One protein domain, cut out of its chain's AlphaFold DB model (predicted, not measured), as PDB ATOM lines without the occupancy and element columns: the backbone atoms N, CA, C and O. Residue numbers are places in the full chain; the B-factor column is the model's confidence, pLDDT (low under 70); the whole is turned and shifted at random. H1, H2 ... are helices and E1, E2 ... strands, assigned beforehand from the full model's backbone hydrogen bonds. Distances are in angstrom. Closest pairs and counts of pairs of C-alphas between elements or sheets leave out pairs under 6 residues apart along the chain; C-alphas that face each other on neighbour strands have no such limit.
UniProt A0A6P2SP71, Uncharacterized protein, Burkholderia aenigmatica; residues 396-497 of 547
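What this domain is: This is residues 396 to 497 of the 547 residues of an uncharacterized protein of Burkholderia aenigmatica (UniProt A0A6P2SP71). Two small lobes lie at the two ends of an elongated model, with H3 spanning from one to the other. The first lobe is a little three-stranded sheet with H1 and H2 packed on it; the second is a loose cluster of three crossed helices, H4, H5 and H6. The printed part has 102 residues, with six named helices and three named strands in the order E1 H1 H2 E2 E3 H3 H4 H5 H6, and its class is mostly helix. The sheet's order is E1 E3 E2, antiparallel throughout. The whole is only just compact, close to loose, with a radius of gyration of the C-alphas of 15.2 A and spans of 47 by 26 by 20 A.

How they stand to each other: Start at E1, residues 396 to 398, an edge strand antiparallel to the inner strand E3, residues 436 to 439; look for N 397 and O 438, 3.0 A apart. On the other side of E3 is E2, residues 424 to 426, which forms a hairpin with it; N 437 and O 425 are 2.8 A apart. H1, residues 399 to 405, is on the sheet over E1 at a height of 7.2 A, only just slantwise to the strands at 57 degrees to E1 on the local plane. It touches H2, residues 410 to 418, at a steep tilt of 59 degrees, opposite ways; their closest C-alphas, of Cys 403 and Ser 410, are 6.6 A apart. E1, H1 H2 and E2 form a split strand-helix-strand unit, with E3 between its two strands and a right-handed crossover. H1 and H2 on one face of the sheet make two layers, a sheet and its helices. H3, residues 440 to 450, only grazes the sheet with residues 440 to 443. Next, H4, residues 454 to 461, touches H5, residues 465 to 473, about perpendicular at 88 degrees; their closest C-alphas are Ala 458 and Leu 465, 5.8 A. H6, residues 485 to 496, only just touches H5, with 3 pairs of C-alphas within 8 A, by its residues 491 to 494 alone; the closest are Leu 471 and Val 491, 6.2 A. H3 and H6 are close but not clearly touching, Arg 447 to Leu 485 at 6.2 A between C-alphas. In the six helices every O i to N i+4 pair is within hydrogen-bond range.

Where its parts are: Find C-alpha 396 at (-28.818, 129.416, 55.905), where E1 begins. From C-alpha 440 at (-26.591, 128.056, 50.995), H3 runs 15.9 A. H6 runs 16.3 A and ends at C-alpha 496, (-40.706, 125.413, 30.160).

The domain as a whole: The C-alphas farthest apart, of Ala 429 and Asp 473, are 48.0 A apart. The printed part has no cut. The link from H5 to H6 is long, with 11 residues. Low pLDDT, under 70, falls at residues 474, 476, 478 to 481 and 497.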
ATOM      1  N   TRP A 396     -28.225 130.708  55.599       89.88
ATOM      2  CA  TRP A 396     -28.818 129.416  55.905       89.88
ATOM      3  C   TRP A 396     -30.146 129.272  55.168       89.88
ATOM      4  O   TRP A 396     -30.968 130.183  55.174       89.88
ATOM      5  N   ILE A 397     -30.354 128.121  54.545       91.75
ATOM      6  CA  ILE A 397     -31.610 127.752  53.884       91.75
ATOM      7  C   ILE A 397     -32.073 126.411  54.442       91.75
ATOM      8  O   ILE A 397     -31.233 125.617  54.869       91.75
ATOM      9  N   SER A 398     -33.384 126.170  54.502       91.94
ATOM     10  CA  SER A 398     -33.887 124.868  54.949       91.94
ATOM     11  C   SER A 398     -33.444 123.779  53.970       91.94
ATOM     12  O   SER A 398     -33.176 124.054  52.795       91.94
ATOM     13  N   VAL A 399     -33.365 122.534  54.440       90.81
ATOM     14  CA  VAL A 399     -33.078 121.377  53.573       90.81
ATOM     15  C   VAL A 399     -34.072 121.300  52.406       90.81
ATOM     16  O   VAL A 399     -33.670 121.018  51.283       90.81
ATOM     17  N   GLU A 400     -35.341 121.629  52.644       89.25
ATOM     18  CA  GLU A 400     -36.384 121.685  51.614       89.25
ATOM     19  C   GLU A 400     -36.084 122.744  50.543       89.25
ATOM     20  O   GLU A 400     -35.986 122.418  49.361       89.25
ATOM     21  N   THR A 401     -35.784 123.984  50.942       91.50
ATOM     22  CA  THR A 401     -35.393 125.038  49.994       91.50
ATOM     23  C   THR A 401     -34.099 124.694  49.249       91.50
ATOM     24  O   THR A 401     -33.929 125.062  48.086       91.50
ATOM     25  N   ALA A 402     -33.163 123.985  49.885       90.75
ATOM     26  CA  ALA A 402     -31.955 123.510  49.216       90.75
ATOM     27  C   ALA A 402     -32.266 122.433  48.159       90.75
ATOM     28  O   ALA A 402     -31.676 122.467  47.075       90.75
ATOM     29  N   CYS A 403     -33.204 121.520  48.440       90.06
ATOM     30  CA  CYS A 403     -33.716 120.560  47.462       90.06
ATOM     31  C   CYS A 403     -34.326 121.268  46.250       90.06
ATOM     32  O   CYS A 403     -34.030 120.873  45.129       90.06
ATOM     33  N   GLU A 404     -35.099 122.333  46.456       88.44
ATOM     34  CA  GLU A 404     -35.735 123.091  45.372       88.44
ATOM     35  C   GLU A 404     -34.729 123.916  44.557       88.44
ATOM     36  O   GLU A 404     -34.630 123.766  43.342       88.44
ATOM     37  N   GLN A 405     -33.941 124.777  45.208       88.62
ATOM     38  CA  GLN A 405     -33.102 125.761  44.505       88.62
ATOM     39  C   GLN A 405     -31.863 125.153  43.844       88.62
ATOM     40  O   GLN A 405     -31.380 125.662  42.829       88.62
ATOM     41  N   TYR A 406     -31.313 124.098  44.444       90.06
ATOM     42  CA  TYR A 406     -30.084 123.449  43.985       90.06
ATOM     43  C   TYR A 406     -30.335 122.031  43.465       90.06
ATOM     44  O   TYR A 406     -29.374 121.315  43.160       90.06
ATOM     45  N   TYR A 407     -31.608 121.631  43.354       89.44
ATOM     46  CA  TYR A 407     -32.043 120.316  42.888       89.44
ATOM     47  C   TYR A 407     -31.277 119.217  43.612       89.44
ATOM     48  O   TYR A 407     -30.637 118.383  42.984       89.44
ATOM     49  N   PHE A 408     -31.232 119.241  44.938       89.25
ATOM     50  CA  PHE A 408     -30.768 118.089  45.710       89.25
ATOM     51  C   PHE A 408     -31.921 117.118  45.938       89.25
ATOM     52  O   PHE A 408     -33.083 117.503  45.913       89.25
ATOM     53  N   THR A 409     -31.610 115.838  46.139       88.31
ATOM     54  CA  THR A 409     -32.583 114.951  46.796       88.31
ATOM     55  C   THR A 409     -32.363 115.005  48.302       88.31
ATOM     56  O   THR A 409     -31.226 115.166  48.749       88.31
ATOM     57  N   SER A 410     -33.410 114.793  49.102       86.06
ATOM     58  CA  SER A 410     -33.272 114.772  50.565       86.06
ATOM     59  C   SER A 410     -32.252 113.726  51.034       86.06
ATOM     60  O   SER A 410     -31.517 113.956  51.990       86.06
ATOM     61  N   ARG A 411     -32.138 112.593  50.321       88.12
ATOM     62  CA  ARG A 411     -31.130 111.556  50.593       88.12
ATOM     63  C   ARG A 411     -29.705 112.026  50.283       88.12
ATOM     64  O   ARG A 411     -28.791 111.703  51.031       88.12
ATOM     65  N   GLU A 412     -29.512 112.756  49.185       88.94
ATOM     66  CA  GLU A 412     -28.217 113.336  48.801       88.94
ATOM     67  C   GLU A 412     -27.767 114.376  49.832       88.94
ATOM     68  O   GLU A 412     -26.649 114.279  50.328       88.94
ATOM     69  N   LEU A 413     -28.648 115.305  50.228       89.88
ATOM     70  CA  LEU A 413     -28.324 116.310  51.246       89.88
ATOM     71  C   LEU A 413     -27.977 115.683  52.592       89.88
ATOM     72  O   LEU A 413     -26.942 116.031  53.150       89.88
ATOM     73  N   ARG A 414     -28.770 114.722  53.085       88.94
ATOM     74  CA  ARG A 414     -28.460 114.037  54.352       88.94
ATOM     75  C   ARG A 414     -27.106 113.343  54.312       88.94
ATOM     76  O   ARG A 414     -26.314 113.547  55.218       88.94
ATOM     77  N   LYS A 415     -26.784 112.632  53.225       91.56
ATOM     78  CA  LYS A 415     -25.453 112.025  53.057       91.56
ATOM     79  C   LYS A 415     -24.325 113.057  53.084       91.56
ATOM     80  O   LYS A 415     -23.269 112.791  53.646       91.56
ATOM     81  N   LEU A 416     -24.526 114.227  52.476       91.50
ATOM     82  CA  LEU A 416     -23.526 115.298  52.474       91.50
ATOM     83  C   LEU A 416     -23.367 115.963  53.850       91.50
ATOM     84  O   LEU A 416     -22.266 116.401  54.184       91.50
ATOM     85  N   ILE A 417     -24.443 116.029  54.635       90.44
ATOM     86  CA  ILE A 417     -24.435 116.517  56.020       90.44
ATOM     87  C   ILE A 417     -23.739 115.498  56.934       90.44
ATOM     88  O   ILE A 417     -22.788 115.849  57.626       90.44
ATOM     89  N   GLU A 418     -24.152 114.229  56.883       89.31
ATOM     90  CA  GLU A 418     -23.558 113.118  57.643       89.31
ATOM     91  C   GLU A 418     -22.069 112.941  57.315       89.31
ATOM     92  O   GLU A 418     -21.252 112.723  58.206       89.31
ATOM     93  N   GLY A 419     -21.696 113.108  56.043       86.00
ATOM     94  CA  GLY A 419     -20.306 113.094  55.583       86.00
ATOM     95  C   GLY A 419     -19.514 114.371  55.893       86.00
ATOM     96  O   GLY A 419     -18.377 114.493  55.442       86.00
ATOM     97  N   GLY A 420     -20.098 115.353  56.589       85.25
ATOM     98  CA  GLY A 420     -19.435 116.600  56.989       85.25
ATOM     99  C   GLY A 420     -19.081 117.552  55.840       85.25
ATOM    100  O   GLY A 420     -18.388 118.548  56.054       85.25
ATOM    101  N   THR A 421     -19.547 117.276  54.617       86.50
ATOM    102  CA  THR A 421     -19.301 118.123  53.439       86.50
ATOM    103  C   THR A 421     -20.113 119.415  53.515       86.50
ATOM    104  O   THR A 421     -19.634 120.481  53.126       86.50
ATOM    105  N   LEU A 422     -21.337 119.330  54.046       89.81
ATOM    106  CA  LEU A 422     -22.199 120.474  54.318       89.81
ATOM    107  C   LEU A 422     -22.368 120.642  55.826       89.81
ATOM    108  O   LEU A 422     -22.674 119.689  56.535       89.81
ATOM    109  N   LYS A 423     -22.219 121.870  56.320       89.50
ATOM    110  CA  LYS A 423     -22.608 122.206  57.689       89.50
ATOM    111  C   LYS A 423     -24.120 122.329  57.752       89.50
ATOM    112  O   LYS A 423     -24.713 123.060  56.950       89.50
ATOM    113  N   SER A 424     -24.713 121.678  58.746       91.38
ATOM    114  CA  SER A 424     -26.110 121.870  59.104       91.38
ATOM    115  C   SER A 424     -26.263 122.474  60.497       91.38
ATOM    116  O   SER A 424     -25.336 122.480  61.313       91.38
ATOM    117  N   LYS A 425     -27.439 123.046  60.750       89.12
ATOM    118  CA  LYS A 425     -27.890 123.443  62.085       89.12
ATOM    119  C   LYS A 425     -29.389 123.220  62.210       89.12
ATOM    120  O   LYS A 425     -30.127 123.404  61.244       89.12
ATOM    121  N   MET A 426     -29.840 122.922  63.420       90.12
ATOM    122  CA  MET A 426     -31.264 122.882  63.740       90.12
ATOM    123  C   MET A 426     -31.723 124.260  64.200       90.12
ATOM    124  O   MET A 426     -31.080 124.886  65.046       90.12
ATOM    125  N   GLY A 427     -32.830 124.752  63.649       85.81
ATOM    126  CA  GLY A 427     -33.463 125.947  64.185       85.81
ATOM    127  C   GLY A 427     -34.074 125.658  65.558       85.81
ATOM    128  O   GLY A 427     -34.628 124.586  65.807       85.81
ATOM    129  N   THR A 428     -33.939 126.611  66.479       85.06
ATOM    130  CA  THR A 428     -34.269 126.426  67.903       85.06
ATOM    131  C   THR A 428     -35.468 127.252  68.375       85.06
ATOM    132  O   THR A 428     -35.989 126.989  69.456       85.06
ATOM    133  N   ALA A 429     -35.945 128.218  67.581       79.12
ATOM    134  CA  ALA A 429     -36.981 129.168  67.990       79.12
ATOM    135  C   ALA A 429     -37.984 129.498  66.870       79.12
ATOM    136  O   ALA A 429     -37.633 129.521  65.689       79.12
ATOM    137  N   GLY A 430     -39.230 129.797  67.260       83.75
ATOM    138  CA  GLY A 430     -40.313 130.206  66.356       83.75
ATOM    139  C   GLY A 430     -40.618 129.181  65.259       83.75
ATOM    140  O   GLY A 430     -40.468 127.979  65.467       83.75
ATOM    141  N   ALA A 431     -40.989 129.666  64.070       77.75
ATOM    142  CA  ALA A 431     -41.244 128.842  62.881       77.75
ATOM    143  C   ALA A 431     -40.009 128.061  62.380       77.75
ATOM    144  O   ALA A 431     -40.142 127.164  61.558       77.75
ATOM    145  N   ALA A 432     -38.808 128.384  62.872       79.19
ATOM    146  CA  ALA A 432     -37.585 127.655  62.553       79.19
ATOM    147  C   ALA A 432     -37.345 126.452  63.484       79.19
ATOM    148  O   ALA A 432     -36.435 125.661  63.238       79.19
ATOM    149  N   ARG A 433     -38.110 126.309  64.577       84.94
ATOM    150  CA  ARG A 433     -37.887 125.258  65.577       84.94
ATOM    151  C   ARG A 433     -38.081 123.870  64.962       84.94
ATOM    152  O   ARG A 433     -39.154 123.557  64.464       84.94
ATOM    153  N   GLY A 434     -37.050 123.030  65.048       85.25
ATOM    154  CA  GLY A 434     -37.081 121.659  64.524       85.25
ATOM    155  C   GLY A 434     -36.831 121.541  63.018       85.25
ATOM    156  O   GLY A 434     -36.797 120.427  62.506       85.25
ATOM    157  N   VAL A 435     -36.599 122.653  62.314       88.12
ATOM    158  CA  VAL A 435     -36.236 122.648  60.890       88.12
ATOM    159  C   VAL A 435     -34.716 122.555  60.754       88.12
ATOM    160  O   VAL A 435     -33.978 123.304  61.402       88.12
ATOM    161  N   GLU A 436     -34.242 121.640  59.906       90.88
ATOM    162  CA  GLU A 436     -32.824 121.525  59.566       90.88
ATOM    163  C   GLU A 436     -32.452 122.528  58.468       90.88
ATOM    164  O   GLU A 436     -33.102 122.620  57.421       90.88
ATOM    165  N   TYR A 437     -31.382 123.278  58.710       90.88
ATOM    166  CA  TYR A 437     -30.840 124.266  57.791       90.88
ATOM    167  C   TYR A 437     -29.442 123.873  57.343       90.88
ATOM    168  O   TYR A 437     -28.637 123.415  58.146       90.88
ATOM    169  N   VAL A 438     -29.127 124.163  56.086       92.19
ATOM    170  CA  VAL A 438     -27.799 124.002  55.489       92.19
ATOM    171  C   VAL A 438     -27.265 125.337  54.991       92.19
ATOM    172  O   VAL A 438     -28.017 126.274  54.699       92.19
ATOM    173  N   LEU A 439     -25.944 125.439  54.882       90.75
ATOM    174  CA  LEU A 439     -25.319 126.617  54.299       90.75
ATOM    175  C   LEU A 439     -25.583 126.691  52.800       90.75
ATOM    176  O   LEU A 439     -25.103 125.868  52.014       90.75
ATOM    177  N   ARG A 440     -26.272 127.760  52.397       89.94
ATOM    178  CA  ARG A 440     -26.591 128.056  50.995       89.94
ATOM    179  C   ARG A 440     -25.344 128.052  50.117       89.94
ATOM    180  O   ARG A 440     -25.362 127.562  48.991       89.94
ATOM    181  N   GLN A 441     -24.251 128.601  50.641       85.75
ATOM    182  CA  GLN A 441     -23.020 128.749  49.882       85.75
ATOM    183  C   GLN A 441     -22.361 127.402  49.576       85.75
ATOM    184  O   GLN A 441     -21.978 127.161  48.435       85.75
ATOM    185  N   GLN A 442     -22.306 126.500  50.555       89.38
ATOM    186  CA  GLN A 442     -21.716 125.178  50.356       89.38
ATOM    187  C   GLN A 442     -22.545 124.330  49.376       89.38
ATOM    188  O   GLN A 442     -21.977 123.594  48.574       89.38
ATOM    189  N   CYS A 443     -23.871 124.504  49.362       89.94
ATOM    190  CA  CYS A 443     -24.750 123.907  48.352       89.94
ATOM    191  C   CYS A 443     -24.393 124.382  46.931       89.94
ATOM    192  O   CYS A 443     -24.266 123.574  46.007       89.94
ATOM    193  N   ALA A 444     -24.184 125.692  46.761       87.00
ATOM    194  CA  ALA A 444     -23.785 126.280  45.486       87.00
ATOM    195  C   ALA A 444     -22.397 125.801  45.032       87.00
ATOM    196  O   ALA A 444     -22.228 125.426  43.873       87.00
ATOM    197  N   ASP A 445     -21.419 125.779  45.941       84.44
ATOM    198  CA  ASP A 445     -20.050 125.356  45.633       84.44
ATOM    199  C   ASP A 445     -19.982 123.863  45.294       84.44
ATOM    200  O   ASP A 445     -19.296 123.480  44.346       84.44
ATOM    201  N   PHE A 446     -20.759 123.025  45.990       88.69
ATOM    202  CA  PHE A 446     -20.870 121.604  45.670       88.69
ATOM    203  C   PHE A 446     -21.382 121.387  44.240       88.69
ATOM    204  O   PHE A 446     -20.779 120.623  43.482       88.69
ATOM    205  N   ARG A 447     -22.450 122.098  43.849       87.56
ATOM    206  CA  ARG A 447     -23.018 122.024  42.493       87.56
ATOM    207  C   ARG A 447     -22.102 122.616  41.430       87.56
ATOM    208  O   ARG A 447     -22.067 122.098  40.321       87.56
ATOM    209  N   ALA A 448     -21.348 123.661  41.756       82.81
ATOM    210  CA  ALA A 448     -20.356 124.218  40.847       82.81
ATOM    211  C   ALA A 448     -19.181 123.255  40.609       82.81
ATOM    212  O   ALA A 448     -18.642 123.231  39.507       82.81
ATOM    213  N   LYS A 449     -18.790 122.471  41.626       82.31
ATOM    214  CA  LYS A 449     -17.674 121.522  41.536       82.31
ATOM    215  C   LYS A 449     -18.048 120.220  40.821       82.31
ATOM    216  O   LYS A 449     -17.282 119.784  39.976       82.31
ATOM    217  N   HIS A 450     -19.187 119.612  41.155       84.25
ATOM    218  CA  HIS A 450     -19.539 118.267  40.665       84.25
ATOM    219  C   HIS A 450     -20.579 118.270  39.533       84.25
ATOM    220  O   HIS A 450     -20.665 117.307  38.779       84.25
ATOM    221  N   GLY A 451     -21.384 119.331  39.407       86.00
ATOM    222  CA  GLY A 451     -22.476 119.383  38.434       86.00
ATOM    223  C   GLY A 451     -23.501 118.250  38.595       86.00
ATOM    224  O   GLY A 451     -23.686 117.690  39.681       86.00
ATOM    225  N   PHE A 452     -24.192 117.935  37.501       87.50
ATOM    226  CA  PHE A 452     -25.085 116.788  37.358       87.50
ATOM    227  C   PHE A 452     -24.520 115.819  36.317       87.50
ATOM    228  O   PHE A 452     -24.118 116.249  35.238       87.50
ATOM    229  N   SER A 453     -24.553 114.511  36.586       88.19
ATOM    230  CA  SER A 453     -24.367 113.531  35.506       88.19
ATOM    231  C   SER A 453     -25.503 113.662  34.484       88.19
ATOM    232  O   SER A 453     -26.588 114.141  34.836       88.19
ATOM    233  N   LYS A 454     -25.287 113.227  33.237       87.69
ATOM    234  CA  LYS A 454     -26.328 113.280  32.197       87.69
ATOM    235  C   LYS A 454     -27.588 112.522  32.622       87.69
ATOM    236  O   LYS A 454     -28.689 113.043  32.502       87.69
ATOM    237  N   GLU A 455     -27.429 111.348  33.224       87.94
ATOM    238  CA  GLU A 455     -28.530 110.506  33.706       87.94
ATOM    239  C   GLU A 455     -29.283 111.181  34.851       87.94
ATOM    240  O   GLU A 455     -30.514 111.170  34.896       87.94
ATOM    241  N   ASN A 456     -28.553 111.796  35.785       87.50
ATOM    242  CA  ASN A 456     -29.161 112.523  36.891       87.50
ATOM    243  C   ASN A 456     -29.877 113.788  36.412       87.50
ATOM    244  O   ASN A 456     -30.939 114.104  36.945       87.50
ATOM    245  N   ALA A 457     -29.327 114.499  35.429       88.56
ATOM    246  CA  ALA A 457     -29.960 115.672  34.843       88.56
ATOM    247  C   ALA A 457     -31.238 115.290  34.085       88.56
ATOM    248  O   ALA A 457     -32.292 115.855  34.363       88.56
ATOM    249  N   ALA A 458     -31.172 114.280  33.211       89.00
ATOM    250  CA  ALA A 458     -32.310 113.782  32.440       89.00
ATOM    251  C   ALA A 458     -33.453 113.327  33.357       89.00
ATOM    252  O   ALA A 458     -34.588 113.778  33.205       89.00
ATOM    253  N   ARG A 459     -33.136 112.536  34.393       89.19
ATOM    254  CA  ARG A 459     -34.122 112.076  35.384       89.19
ATOM    255  C   ARG A 459     -34.802 113.233  36.116       89.19
ATOM    256  O   ARG A 459     -36.000 113.173  36.354       89.19
ATOM    257  N   ARG A 460     -34.051 114.273  36.495       87.94
ATOM    258  CA  ARG A 460     -34.594 115.435  37.226       87.94
ATOM    259  C   ARG A 460     -35.414 116.368  36.339       87.94
ATOM    260  O   ARG A 460     -36.327 117.006  36.843       87.94
ATOM    261  N   LEU A 461     -35.082 116.447  35.054       87.31
ATOM    262  CA  LEU A 461     -35.833 117.211  34.055       87.31
ATOM    263  C   LEU A 461     -37.018 116.425  33.475       87.31
ATOM    264  O   LEU A 461     -37.821 117.001  32.752       87.31
ATOM    265  N   GLY A 462     -37.120 115.123  33.767       87.75
ATOM    266  CA  GLY A 462     -38.172 114.255  33.241       87.75
ATOM    267  C   GLY A 462     -38.053 113.971  31.742       87.75
ATOM    268  O   GLY A 462     -39.067 113.737  31.093       87.75
ATOM    269  N   VAL A 463     -36.840 114.000  31.177       88.81
ATOM    270  CA  VAL A 463     -36.593 113.767  29.740       88.81
ATOM    271  C   VAL A 463     -35.725 112.534  29.493       88.81
ATOM    272  O   VAL A 463     -35.027 112.059  30.389       88.81
ATOM    273  N   THR A 464     -35.742 112.025  28.260       89.69
ATOM    274  CA  THR A 464     -34.795 110.996  27.807       89.69
ATOM    275  C   THR A 464     -33.388 111.581  27.646       89.69
ATOM    276  O   THR A 464     -33.215 112.794  27.506       89.69
ATOM    277  N   LEU A 465     -32.365 110.718  27.650       89.12
ATOM    278  CA  LEU A 465     -30.973 111.134  27.421       89.12
ATOM    279  C   LEU A 465     -30.791 111.796  26.046       89.12
ATOM    280  O   LEU A 465     -30.140 112.830  25.954       89.12
ATOM    281  N   GLU A 466     -31.431 111.256  25.011       85.56
ATOM    282  CA  GLU A 466     -31.392 111.805  23.648       85.56
ATOM    283  C   GLU A 466     -31.998 113.213  23.580       85.56
ATOM    284  O   GLU A 466     -31.404 114.133  23.016       85.56
ATOM    285  N   ARG A 467     -33.156 113.430  24.223       82.38
ATOM    286  CA  ARG A 467     -33.768 114.764  24.283       82.38
ATOM    287  C   ARG A 467     -32.911 115.736  25.092       82.38
ATOM    288  O   ARG A 467     -32.845 116.910  24.739       82.38
ATOM    289  N   LEU A 468     -32.250 115.266  26.153       86.75
ATOM    290  CA  LEU A 468     -31.309 116.085  26.913       86.75
ATOM    291  C   LEU A 468     -30.119 116.525  26.050       86.75
ATOM    292  O   LEU A 468     -29.765 117.700  26.103       86.75
ATOM    293  N   ASP A 469     -29.531 115.630  25.254       85.75
ATOM    294  CA  ASP A 469     -28.411 115.968  24.368       85.75
ATOM    295  C   ASP A 469     -28.811 117.055  23.355       85.75
ATOM    296  O   ASP A 469     -28.145 118.087  23.275       85.75
ATOM    297  N   HIS A 470     -29.981 116.929  22.721       83.25
ATOM    298  CA  HIS A 470     -30.518 117.981  21.847       83.25
ATOM    299  C   HIS A 470     -30.713 119.331  22.553       83.25
ATOM    300  O   HIS A 470     -30.443 120.390  21.984       83.25
ATOM    301  N   LEU A 471     -31.178 119.329  23.806       82.38
ATOM    302  CA  LEU A 471     -31.358 120.567  24.568       82.38
ATOM    303  C   LEU A 471     -30.022 121.209  24.963       82.38
ATOM    304  O   LEU A 471     -29.949 122.440  25.080       82.38
ATOM    305  N   LEU A 472     -28.983 120.393  25.162       85.12
ATOM    306  CA  LEU A 472     -27.632 120.830  25.502       85.12
ATOM    307  C   LEU A 472     -26.864 121.376  24.294       85.12
ATOM    308  O   LEU A 472     -26.089 122.308  24.494       85.12
ATOM    309  N   ASP A 473     -27.112 120.888  23.075       78.25
ATOM    310  CA  ASP A 473     -26.420 121.336  21.849       78.25
ATOM    311  C   ASP A 473     -26.515 122.853  21.623       78.25
ATOM    312  O   ASP A 473     -25.576 123.494  21.150       78.25
ATOM    313  N   GLY A 474     -27.632 123.470  22.017       66.50
ATOM    314  CA  GLY A 474     -27.810 124.919  21.912       66.50
ATOM    315  C   GLY A 474     -27.288 125.722  23.111       66.50
ATOM    316  O   GLY A 474     -27.416 126.948  23.105       66.50
ATOM    317  N   VAL A 475     -26.823 125.085  24.193       75.19
ATOM    318  CA  VAL A 475     -26.283 125.784  25.372       75.19
ATOM    319  C   VAL A 475     -24.765 125.765  25.280       75.19
ATOM    320  O   VAL A 475     -24.143 124.714  25.325       75.19
ATOM    321  N   ASN A 476     -24.135 126.935  25.188       66.31
ATOM    322  CA  ASN A 476     -22.678 127.007  25.164       66.31
ATOM    323  C   ASN A 476     -22.117 126.765  26.576       66.31
ATOM    324  O   ASN A 476     -21.981 127.695  27.373       66.31
ATOM    325  N   TRP A 477     -21.819 125.506  26.901       73.81
ATOM    326  CA  TRP A 477     -21.148 125.117  28.137       73.81
ATOM    327  C   TRP A 477     -19.918 124.263  27.819       73.81
ATOM    328  O   TRP A 477     -19.895 123.480  26.875       73.81
ATOM    329  N   ARG A 478     -18.847 124.443  28.597       60.34
ATOM    330  CA  ARG A 478     -17.629 123.637  28.450       60.34
ATOM    331  C   ARG A 478     -17.890 122.306  29.141       60.34
ATOM    332  O   ARG A 478     -18.181 122.340  30.334       60.34
ATOM    333  N   GLY A 479     -17.803 121.196  28.407       59.09
ATOM    334  CA  GLY A 479     -17.994 119.837  28.923       59.09
ATOM    335  C   GLY A 479     -17.068 119.542  30.103       59.09
ATOM    336  O   GLY A 479     -15.940 119.101  29.917       59.09
ATOM    337  N   ALA A 480     -17.525 119.865  31.309       61.22
ATOM    338  CA  ALA A 480     -16.922 119.455  32.568       61.22
ATOM    339  C   ALA A 480     -17.400 118.033  32.915       61.22
ATOM    340  O   ALA A 480     -18.302 117.514  32.259       61.22
ATOM    341  N   GLU A 481     -16.853 117.422  33.973       67.44
ATOM    342  CA  GLU A 481     -17.279 116.095  34.467       67.44
ATOM    343  C   GLU A 481     -18.798 115.989  34.732       67.44
ATOM    344  O   GLU A 481     -19.351 114.891  34.738       67.44
ATOM    345  N   GLY A 482     -19.494 117.119  34.900       82.19
ATOM    346  CA  GLY A 482     -20.948 117.180  35.003       82.19
ATOM    347  C   GLY A 482     -21.540 118.482  34.458       82.19
ATOM    348  O   GLY A 482     -20.859 119.500  34.326       82.19
ATOM    349  N   ILE A 483     -22.842 118.454  34.173       85.12
ATOM    350  CA  ILE A 483     -23.647 119.594  33.723       85.12
ATOM    351  C   ILE A 483     -23.754 120.608  34.878       85.12
ATOM    352  O   ILE A 483     -24.296 120.268  35.932       85.12
ATOM    353  N   PRO A 484     -23.270 121.854  34.730       86.94
ATOM    354  CA  PRO A 484     -23.360 122.863  35.784       86.94
ATOM    355  C   PRO A 484     -24.807 123.248  36.113       86.94
ATOM    356  O   PRO A 484     -25.680 123.211  35.246       86.94
ATOM    357  N   LEU A 485     -25.055 123.729  37.337       86.81
ATOM    358  CA  LEU A 485     -26.389 124.177  37.767       86.81
ATOM    359  C   LEU A 485     -27.000 125.244  36.851       86.81
ATOM    360  O   LEU A 485     -28.181 125.169  36.534       86.81
ATOM    361  N   SER A 486     -26.200 126.202  36.384       86.44
ATOM    362  CA  SER A 486     -26.663 127.235  35.452       86.44
ATOM    363  C   SER A 486     -27.120 126.651  34.115       86.44
ATOM    364  O   SER A 486     -28.107 127.109  33.551       86.44
ATOM    365  N   THR A 487     -26.417 125.631  33.617       87.06
ATOM    366  CA  THR A 487     -26.761 124.926  32.377       87.06
ATOM    367  C   THR A 487     -28.029 124.108  32.578       87.06
ATOM    368  O   THR A 487     -28.939 124.195  31.765       87.06
ATOM    369  N   PHE A 488     -28.129 123.385  33.695       87.56
ATOM    370  CA  PHE A 488     -29.331 122.642  34.067       87.56
ATOM    371  C   PHE A 488     -30.565 123.554  34.132       87.56
ATOM    372  O   PHE A 488     -31.576 123.265  33.504       87.56
ATOM    373  N   GLN A 489     -30.463 124.698  34.816       87.88
ATOM    374  CA  GLN A 489     -31.546 125.682  34.900       87.88
ATOM    375  C   GLN A 489     -31.877 126.304  33.536       87.88
ATOM    376  O   GLN A 489     -33.040 126.581  33.260       87.88
ATOM    377  N   ALA A 490     -30.887 126.521  32.665       86.69
ATOM    378  CA  ALA A 490     -31.132 126.992  31.303       86.69
ATOM    379  C   ALA A 490     -31.888 125.950  30.466       86.69
ATOM    380  O   ALA A 490     -32.806 126.313  29.735       86.69
ATOM    381  N   VAL A 491     -31.546 124.667  30.602       86.88
ATOM    382  CA  VAL A 491     -32.270 123.565  29.955       86.88
ATOM    383  C   VAL A 491     -33.683 123.428  30.520       86.88
ATOM    384  O   VAL A 491     -34.621 123.288  29.746       86.88
ATOM    385  N   GLN A 492     -33.869 123.538  31.839       86.25
ATOM    386  CA  GLN A 492     -35.204 123.545  32.440       86.25
ATOM    387  C   GLN A 492     -36.057 124.691  31.887       86.25
ATOM    388  O   GLN A 492     -37.178 124.464  31.451       86.25
ATOM    389  N   LYS A 493     -35.504 125.906  31.810       83.56
ATOM    390  CA  LYS A 493     -36.198 127.042  31.190       83.56
ATOM    391  C   LYS A 493     -36.531 126.797  29.721       83.56
ATOM    392  O   LYS A 493     -37.554 127.279  29.259       83.56
ATOM    393  N   ARG A 494     -35.687 126.059  28.989       79.88
ATOM    394  CA  ARG A 494     -35.967 125.647  27.605       79.88
ATOM    395  C   ARG A 494     -37.071 124.602  27.492       79.88
ATOM    396  O   ARG A 494     -37.751 124.571  26.482       79.88
ATOM    397  N   LEU A 495     -37.227 123.746  28.498       80.00
ATOM    398  CA  LEU A 495     -38.356 122.817  28.581       80.00
ATOM    399  C   LEU A 495     -39.656 123.548  28.924       80.00
ATOM    400  O   LEU A 495     -40.708 123.204  28.398       80.00
ATOM    401  N   GLU A 496     -39.575 124.557  29.791       70.62
ATOM    402  CA  GLU A 496     -40.706 125.413  30.160       70.62
ATOM    403  C   GLU A 496     -41.089 126.383  29.031       70.62
ATOM    404  O   GLU A 496     -42.262 126.733  28.886       70.62
ATOM    405  N   SER A 497     -40.132 126.789  28.188       62.56
ATOM    406  CA  SER A 497     -40.439 127.459  26.929       62.56
ATOM    407  C   SER A 497     -40.992 126.429  25.951       62.56
ATOM    408  O   SER A 497     -40.236 125.633  25.396       62.56
TER     409      SER A 497